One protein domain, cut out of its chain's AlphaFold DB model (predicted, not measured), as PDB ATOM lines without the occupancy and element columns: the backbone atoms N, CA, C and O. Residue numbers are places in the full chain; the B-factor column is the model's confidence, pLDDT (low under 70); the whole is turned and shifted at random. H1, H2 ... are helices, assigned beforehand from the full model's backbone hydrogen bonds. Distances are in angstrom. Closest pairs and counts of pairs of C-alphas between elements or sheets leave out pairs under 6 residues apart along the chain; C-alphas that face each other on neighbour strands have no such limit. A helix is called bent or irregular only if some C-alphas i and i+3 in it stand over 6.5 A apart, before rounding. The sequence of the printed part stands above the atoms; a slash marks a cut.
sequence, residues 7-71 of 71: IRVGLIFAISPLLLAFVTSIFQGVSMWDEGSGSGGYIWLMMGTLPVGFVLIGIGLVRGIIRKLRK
ATOM      1  N   ILE A   7     178.032 162.475 130.207       95.44
ATOM      2  CA  ILE A   7     178.022 163.942 130.337       95.44
ATOM      3  C   ILE A   7     179.006 164.592 129.353       95.44
ATOM      4  O   ILE A   7     178.644 165.522 128.642       95.44
ATOM      5  N   ARG A   8     180.248 164.092 129.281       95.56
ATOM      6  CA  ARG A   8     181.285 164.668 128.408       95.56
ATOM      7  C   ARG A   8     180.925 164.498 126.936       95.56
ATOM      8  O   ARG A   8     181.070 165.436 126.167       95.56
ATOM      9  N   VAL A   9     180.436 163.314 126.565       96.25
ATOM     10  CA  VAL A   9     180.014 163.026 125.188       96.25
ATOM     11  C   VAL A   9     178.815 163.888 124.804       96.25
ATOM     12  O   VAL A   9     178.830 164.485 123.735       96.25
ATOM     13  N   GLY A  10     177.820 164.013 125.687       96.56
ATOM     14  CA  GLY A  10     176.650 164.854 125.444       96.56
ATOM     15  C   GLY A  10     177.005 166.328 125.247       96.56
ATOM     16  O   GLY A  10     176.501 166.943 124.317       96.56
ATOM     17  N   LEU A  11     177.925 166.871 126.053       97.31
ATOM     18  CA  LEU A  11     178.403 168.252 125.903       97.31
ATOM     19  C   LEU A  11     179.141 168.479 124.579       97.31
ATOM     20  O   LEU A  11     178.850 169.443 123.877       97.31
ATOM     21  N   ILE A  12     180.070 167.585 124.225       97.19
ATOM     22  CA  ILE A  12     180.823 167.688 122.966       97.19
ATOM     23  C   ILE A  12     179.869 167.612 121.774       97.19
ATOM     24  O   ILE A  12     179.983 168.407 120.849       97.19
ATOM     25  N   PHE A  13     178.914 166.682 121.809       96.44
ATOM     26  CA  PHE A  13     177.943 166.511 120.734       96.44
ATOM     27  C   PHE A  13     177.008 167.718 120.597       96.44
ATOM     28  O   PHE A  13     176.767 168.179 119.488       96.44
ATOM     29  N   ALA A  14     176.523 168.271 121.713       97.25
ATOM     30  CA  ALA A  14     175.668 169.458 121.719       97.25
ATOM     31  C   ALA A  14     176.357 170.684 121.093       97.25
ATOM     32  O   ALA A  14     175.732 171.428 120.342       97.25
ATOM     33  N   ILE A  15     177.644 170.880 121.391       97.06
ATOM     34  CA  ILE A  15     178.411 172.067 120.986       97.06
ATOM     35  C   ILE A  15     179.066 171.892 119.602       97.06
ATOM     36  O   ILE A  15     179.441 172.880 118.970       97.06
ATOM     37  N   SER A  16     179.197 170.661 119.094       96.94
ATOM     38  CA  SER A  16     179.963 170.396 117.871       96.94
ATOM     39  C   SER A  16     179.502 171.176 116.636       96.94
ATOM     40  O   SER A  16     180.390 171.643 115.920       96.94
ATOM     41  N   PRO A  17     178.199 171.416 116.373       97.00
ATOM     42  CA  PRO A  17     177.828 172.177 115.185       97.00
ATOM     43  C   PRO A  17     178.151 173.663 115.302       97.00
ATOM     44  O   PRO A  17     178.515 174.281 114.310       97.00
ATOM     45  N   LEU A  18     178.096 174.220 116.517       96.56
ATOM     46  CA  LEU A  18     178.513 175.597 116.771       96.56
ATOM     47  C   LEU A  18     180.014 175.767 116.507       96.56
ATOM     48  O   LEU A  18     180.425 176.718 115.847       96.56
ATOM     49  N   LEU A  19     180.832 174.822 116.982       96.94
ATOM     50  CA  LEU A  19     182.271 174.818 116.696       96.94
ATOM     51  C   LEU A  19     182.547 174.655 115.201       96.94
ATOM     52  O   LEU A  19     183.442 175.311 114.676       96.94
ATOM     53  N   LEU A  20     181.780 173.810 114.512       96.12
ATOM     54  CA  LEU A  20     181.911 173.617 113.071       96.12
ATOM     55  C   LEU A  20     181.566 174.898 112.298       96.12
ATOM     56  O   LEU A  20     182.349 175.309 111.443       96.12
ATOM     57  N   ALA A  21     180.452 175.555 112.633       96.25
ATOM     58  CA  ALA A  21     180.054 176.835 112.047       96.25
ATOM     59  C   ALA A  21     181.130 177.911 112.264       96.25
ATOM     60  O   ALA A  21     181.528 178.588 111.322       96.25
ATOM     61  N   PHE A  22     181.669 178.007 113.482       96.44
ATOM     62  CA  PHE A  22     182.726 178.960 113.821       96.44
ATOM     63  C   PHE A  22     184.035 178.703 113.061       96.44
ATOM     64  O   PHE A  22     184.643 179.620 112.514       96.44
ATOM     65  N   VAL A  23     184.496 177.452 113.009       97.00
ATOM     66  CA  VAL A  23     185.750 177.119 112.319       97.00
ATOM     67  C   VAL A  23     185.607 177.361 110.816       97.00
ATOM     68  O   VAL A  23     186.484 177.970 110.208       97.00
ATOM     69  N   THR A  24     184.498 176.931 110.216       95.44
ATOM     70  CA  THR A  24     184.254 177.120 108.777       95.44
ATOM     71  C   THR A  24     184.110 178.592 108.403       95.44
ATOM     72  O   THR A  24     184.660 179.001 107.378       95.44
ATOM     73  N   SER A  25     183.501 179.411 109.267       96.06
ATOM     74  CA  SER A  25     183.368 180.847 109.032       96.06
ATOM     75  C   SER A  25     184.721 181.565 108.987       96.06
ATOM     76  O   SER A  25     184.900 182.460 108.165       96.06
ATOM     77  N   ILE A  26     185.702 181.140 109.800       95.88
ATOM     78  CA  ILE A  26     187.076 181.680 109.760       95.88
ATOM     79  C   ILE A  26     187.723 181.432 108.392       95.88
ATOM     80  O   ILE A  26     188.352 182.332 107.839       95.88
ATOM     81  N   PHE A  27     187.562 180.231 107.831       94.50
ATOM     82  CA  PHE A  27     188.151 179.885 106.532       94.50
ATOM     83  C   PHE A  27     187.413 180.513 105.347       94.50
ATOM     84  O   PHE A  27     188.032 180.782 104.321       94.50
ATOM     85  N   GLN A  28     186.103 180.737 105.470       92.19
ATOM     86  CA  GLN A  28     185.273 181.293 104.399       92.19
ATOM     87  C   GLN A  28     185.166 182.824 104.442       92.19
ATOM     88  O   GLN A  28     184.684 183.420 103.483       92.19
ATOM     89  N   GLY A  29     185.603 183.470 105.528       93.25
ATOM     90  CA  GLY A  29     185.527 184.926 105.685       93.25
ATOM     91  C   GLY A  29     184.095 185.469 105.781       93.25
ATOM     92  O   GLY A  29     183.877 186.659 105.570       93.25
ATOM     93  N   VAL A  30     183.123 184.605 106.080       92.69
ATOM     94  CA  VAL A  30     181.704 184.952 106.249       92.69
ATOM     95  C   VAL A  30     181.331 184.950 107.727       92.69
ATOM     96  O   VAL A  30     182.052 184.413 108.567       92.69
ATOM     97  N   SER A  31     180.190 185.541 108.071       92.50
ATOM     98  CA  SER A  31     179.651 185.439 109.429       92.50
ATOM     99  C   SER A  31     179.127 184.024 109.679       92.50
ATOM    100  O   SER A  31     178.340 183.515 108.888       92.50
ATOM    101  N   MET A  32     179.481 183.401 110.810       94.19
ATOM    102  CA  MET A  32     178.866 182.123 111.211       94.19
ATOM    103  C   MET A  32     177.363 182.245 111.483       94.19
ATOM    104  O   MET A  32     176.673 181.241 111.541       94.19
ATOM    105  N   TRP A  33     176.860 183.464 111.662       94.06
ATOM    106  CA  TRP A  33     175.441 183.748 111.863       94.06
ATOM    107  C   TRP A  33     174.703 184.042 110.557       94.06
ATOM    108  O   TRP A  33     173.494 184.244 110.576       94.06
ATOM    109  N   ASP A  34     175.418 184.119 109.434       92.81
ATOM    110  CA  ASP A  34     174.786 184.219 108.126       92.81
ATOM    111  C   ASP A  34     174.290 182.832 107.716       92.81
ATOM    112  O   ASP A  34     175.031 182.009 107.178       92.81
ATOM    113  N   GLU A  35     173.025 182.558 108.014       85.38
ATOM    114  CA  GLU A  35     172.368 181.282 107.731       85.38
ATOM    115  C   GLU A  35     172.161 181.025 106.229       85.38
ATOM    116  O   GLU A  35     171.930 179.882 105.833       85.38
ATOM    117  N   GLY A  36     172.275 182.062 105.387       85.38
ATOM    118  CA  GLY A  36     172.317 181.924 103.929       85.38
ATOM    119  C   GLY A  36     173.693 181.497 103.409       85.38
ATOM    120  O   GLY A  36     173.822 181.082 102.256       85.38
ATOM    121  N   SER A  37     174.721 181.566 104.260       80.12
ATOM    122  CA  SER A  37     176.067 181.095 103.952       80.12
ATOM    123  C   SER A  37     176.230 179.602 104.261       80.12
ATOM    124  O   SER A  37     175.623 179.048 105.181       80.12
ATOM    125  N   GLY A  38     177.138 178.940 103.537       83.12
ATOM    126  CA  GLY A  38     177.472 177.534 103.785       83.12
ATOM    127  C   GLY A  38     178.034 177.256 105.190       83.12
ATOM    128  O   GLY A  38     177.944 176.123 105.653       83.12
ATOM    129  N   SER A  39     178.586 178.265 105.880       89.12
ATOM    130  CA  SER A  39     179.100 178.137 107.255       89.12
ATOM    131  C   SER A  39     177.999 178.264 108.312       89.12
ATOM    132  O   SER A  39     177.948 177.458 109.242       89.12
ATOM    133  N   GLY A  40     177.087 179.233 108.173       89.75
ATOM    134  CA  GLY A  40     175.986 179.409 109.129       89.75
ATOM    135  C   GLY A  40     174.951 178.286 109.087       89.75
ATOM    136  O   GLY A  40     174.355 177.959 110.114       89.75
ATOM    137  N   GLY A  41     174.832 177.589 107.953       93.00
ATOM    138  CA  GLY A  41     173.997 176.392 107.823       93.00
ATOM    139  C   GLY A  41     174.288 175.299 108.864       93.00
ATOM    140  O   GLY A  41     173.374 174.583 109.273       93.00
ATOM    141  N   TYR A  42     175.520 175.184 109.373       94.31
ATOM    142  CA  TYR A  42     175.852 174.181 110.394       94.31
ATOM    143  C   TYR A  42     175.175 174.435 111.749       94.31
ATOM    144  O   TYR A  42     174.971 173.481 112.502       94.31
ATOM    145  N   ILE A  43     174.766 175.672 112.054       94.69
ATOM    146  CA  ILE A  43     174.039 175.994 113.293       94.69
ATOM    147  C   ILE A  43     172.688 175.270 113.333       94.69
ATOM    148  O   ILE A  43     172.266 174.823 114.397       94.69
ATOM    149  N   TRP A  44     172.049 175.032 112.186       94.62
ATOM    150  CA  TRP A  44     170.777 174.305 112.118       94.62
ATOM    151  C   TRP A  44     170.861 172.877 112.657       94.62
ATOM    152  O   TRP A  44     169.898 172.370 113.234       94.62
ATOM    153  N   LEU A  45     172.031 172.237 112.569       95.94
ATOM    154  CA  LEU A  45     172.239 170.909 113.150       95.94
ATOM    155  C   LEU A  45     172.048 170.911 114.676       95.94
ATOM    156  O   LEU A  45     171.725 169.866 115.249       95.94
ATOM    157  N   MET A  46     172.169 172.070 115.337       96.56
ATOM    158  CA  MET A  46     171.892 172.219 116.766       96.56
ATOM    159  C   MET A  46     170.445 171.874 117.128       96.56
ATOM    160  O   MET A  46     170.213 171.417 118.248       96.56
ATOM    161  N   MET A  47     169.488 171.980 116.194       96.75
ATOM    162  CA  MET A  47     168.111 171.515 116.423       96.75
ATOM    163  C   MET A  47     168.051 170.024 116.779       96.75
ATOM    164  O   MET A  47     167.186 169.612 117.547       96.75
ATOM    165  N   GLY A  48     168.978 169.218 116.252       97.00
ATOM    166  CA  GLY A  48     169.107 167.800 116.583       97.00
ATOM    167  C   GLY A  48     170.138 167.529 117.676       97.00
ATOM    168  O   GLY A  48     169.881 166.749 118.597       97.00
ATOM    169  N   THR A  49     171.309 168.171 117.616       97.44
ATOM    170  CA  THR A  49     172.391 167.844 118.553       97.44
ATOM    171  C   THR A  49     172.136 168.340 119.972       97.44
ATOM    172  O   THR A  49     172.557 167.661 120.912       97.44
ATOM    173  N   LEU A  50     171.415 169.455 120.163       97.69
ATOM    174  CA  LEU A  50     171.071 169.952 121.498       97.69
ATOM    175  C   LEU A  50     170.135 168.985 122.245       97.69
ATOM    176  O   LEU A  50     170.509 168.582 123.350       97.69
ATOM    177  N   PRO A  51     168.985 168.536 121.689       98.00
ATOM    178  CA  PRO A  51     168.151 167.531 122.353       98.00
ATOM    179  C   PRO A  51     168.906 166.239 122.671       98.00
ATOM    180  O   PRO A  51     168.820 165.727 123.787       98.00
ATOM    181  N   VAL A  52     169.690 165.723 121.719       97.94
ATOM    182  CA  VAL A  52     170.453 164.479 121.917       97.94
ATOM    183  C   VAL A  52     171.509 164.654 123.010       97.94
ATOM    184  O   VAL A  52     171.612 163.821 123.916       97.94
ATOM    185  N   GLY A  53     172.268 165.749 122.971       97.50
ATOM    186  CA  GLY A  53     173.261 166.069 123.991       97.50
ATOM    187  C   GLY A  53     172.632 166.234 125.375       97.50
ATOM    188  O   GLY A  53     173.157 165.695 126.353       97.50
ATOM    189  N   PHE A  54     171.468 166.884 125.451       97.38
ATOM    190  CA  PHE A  54     170.699 167.032 126.685       97.38
ATOM    191  C   PHE A  54     170.279 165.677 127.269       97.38
ATOM    192  O   PHE A  54     170.511 165.426 128.453       97.38
ATOM    193  N   VAL A  55     169.746 164.766 126.446       98.19
ATOM    194  CA  VAL A  55     169.378 163.406 126.880       98.19
ATOM    195  C   VAL A  55     170.593 162.654 127.426       98.19
ATOM    196  O   VAL A  55     170.520 162.057 128.505       98.19
ATOM    197  N   LEU A  56     171.735 162.711 126.734       97.75
ATOM    198  CA  LEU A  56     172.968 162.059 127.187       97.75
ATOM    199  C   LEU A  56     173.440 162.607 128.540       97.75
ATOM    200  O   LEU A  56     173.773 161.832 129.444       97.75
ATOM    201  N   ILE A  57     173.433 163.929 128.711       97.62
ATOM    202  CA  ILE A  57     173.787 164.573 129.981       97.62
ATOM    203  C   ILE A  57     172.806 164.152 131.082       97.62
ATOM    204  O   ILE A  57     173.252 163.753 132.161       97.62
ATOM    205  N   GLY A  58     171.500 164.156 130.800       97.50
ATOM    206  CA  GLY A  58     170.451 163.722 131.723       97.50
ATOM    207  C   GLY A  58     170.653 162.290 132.220       97.50
ATOM    208  O   GLY A  58     170.670 162.053 133.428       97.50
ATOM    209  N   ILE A  59     170.925 161.342 131.317       96.56
ATOM    210  CA  ILE A  59     171.253 159.950 131.677       96.56
ATOM    211  C   ILE A  59     172.488 159.901 132.588       96.56
ATOM    212  O   ILE A  59     172.510 159.181 133.593       96.56
ATOM    213  N   GLY A  60     173.524 160.673 132.251       95.38
ATOM    214  CA  GLY A  60     174.740 160.775 133.054       95.38
ATOM    215  C   GLY A  60     174.476 161.275 134.476       95.38
ATOM    216  O   GLY A  60     174.983 160.681 135.434       95.38
ATOM    217  N   LEU A  61     173.653 162.316 134.614       96.31
ATOM    218  CA  LEU A  61     173.259 162.907 135.893       96.31
ATOM    219  C   LEU A  61     172.410 161.946 136.727       96.31
ATOM    220  O   LEU A  61     172.774 161.667 137.869       96.31
ATOM    221  N   VAL A  62     171.348 161.374 136.152       96.62
ATOM    222  CA  VAL A  62     170.467 160.408 136.833       96.62
ATOM    223  C   VAL A  62     171.280 159.229 137.361       96.62
ATOM    224  O   VAL A  62     171.188 158.871 138.537       96.62
ATOM    225  N   ARG A  63     172.167 158.669 136.532       93.94
ATOM    226  CA  ARG A  63     173.054 157.581 136.956       93.94
ATOM    227  C   ARG A  63     174.009 158.016 138.070       93.94
ATOM    228  O   ARG A  63     174.343 157.198 138.927       93.94
ATOM    229  N   GLY A  64     174.479 159.261 138.056       92.25
ATOM    230  CA  GLY A  64     175.304 159.832 139.122       92.25
ATOM    231  C   GLY A  64     174.552 159.931 140.450       92.25
ATOM    232  O   GLY A  64     175.058 159.464 141.471       92.25
ATOM    233  N   ILE A  65     173.325 160.454 140.415       94.69
ATOM    234  CA  ILE A  65     172.448 160.607 141.584       94.69
ATOM    235  C   ILE A  65     172.108 159.241 142.185       94.69
ATOM    236  O   ILE A  65     172.369 159.027 143.366       94.69
ATOM    237  N   ILE A  66     171.636 158.284 141.377       94.69
ATOM    238  CA  ILE A  66     171.288 156.926 141.843       94.69
ATOM    239  C   ILE A  66     172.463 156.279 142.586       94.69
ATOM    240  O   ILE A  66     172.288 155.627 143.612       94.69
ATOM    241  N   ARG A  67     173.691 156.467 142.092       90.25
ATOM    242  CA  ARG A  67     174.886 155.914 142.742       90.25
ATOM    243  C   ARG A  67     175.233 156.598 144.049       90.25
ATOM    244  O   ARG A  67     175.784 155.930 144.914       90.25
ATOM    245  N   LYS A  68     174.977 157.900 144.157       91.38
ATOM    246  CA  LYS A  68     175.199 158.655 145.390       91.38
ATOM    247  C   LYS A  68     174.189 158.252 146.464       91.38
ATOM    248  O   LYS A  68     174.582 158.152 147.609       91.38
ATOM    249  N   LEU A  69     172.940 157.979 146.079       92.94
ATOM    250  CA  LEU A  69     171.876 157.551 146.996       92.94
ATOM    251  C   LEU A  69     171.996 156.089 147.447       92.94
ATOM    252  O   LEU A  69     171.502 155.733 148.507       92.94
ATOM    253  N   ARG A  70     172.628 155.224 146.642       86.25
ATOM    254  CA  ARG A  70     172.888 153.816 146.998       86.25
ATOM    255  C   ARG A  70     174.158 153.625 147.840       86.25
ATOM    256  O   ARG A  70     174.514 152.488 148.140       86.25
ATOM    257  N   LYS A  71     174.891 154.703 148.097       67.19
ATOM    258  CA  LYS A  71     176.108 154.719 148.903       67.19
ATOM    259  C   LYS A  71     175.767 155.196 150.301       67.19
ATOM    260  O   LYS A  71     176.402 154.661 151.227       67.19
TER     261      LYS A  71
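This is residues 7 to 71 of the 71 residues of an uncharacterized protein of Actinobacteria bacterium (UniProt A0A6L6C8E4). The printed part is a long, thin helical hairpin: the longest helix, H2, runs nearly its whole length with a kink, and the shorter, bent helix H1 folds back beside it. The loop between the helices closes one end, and residues 62 to 71, of which 62 to 69 belong to H2, stick out at the other. The printed part has 65 residues, with two named helices in the order H1, H2 and no named strand; the class is all helix. The whole is a rod spanning 54 by 18 by 11 A, only just loose, close to extended, with a radius of gyration of the C-alphas of 15.9 A.

H2, residues 40 to 69, is 43.9 A long, from C-alpha 40 at (175.986, 179.409, 109.129) to C-alpha 69 at (171.876, 157.551, 146.996). It has a kink of 43 degrees near residue 48 and is neither bent nor irregular, but only just: C-alphas 47 and 50 are 6.1 A apart. H1, residues 7 to 28, was assigned as one helix by its hydrogen bonds but is bent, with C-alphas 14 and 17 7.4 A apart. Its arm H1a, residues 7 to 14, begins at C-alpha 7 at (178.022, 163.942, 130.337) and is 10.5 A long; its arm H1b, residues 17 to 28, is 16.0 A long.

H1a touches H2, opposite ways at a shallow tilt of 13 degrees; their closest C-alphas, those of Gly 10 and Gly 53, are 3.9 A apart. H1b and H2 form a helical hairpin, opposite ways at a shallow tilt of 34 degrees, only just short of steep. H2 touches H1b with residues 40 to 49 alone, and the closest C-alphas, those of Ala 21 and Tyr 42, are 5.2 A apart. H1a and H1b stand at a steep tilt of 46 degrees. Each O i to N i+4 pair in H1a and H1b is within hydrogen-bond range, against 20 of 26 in H2.

The two C-alphas farthest apart, those of Gly 29 and Lys 71, are 53.6 A apart. Without the stretch that stands free, the body spans 39 by 16 by 10 A. The link from H1 to H2 is long, with 11 residues, and the printed part has no cut. The mean pLDDT of the printed part is 94.1; residue 71, the chain's last, is under 70.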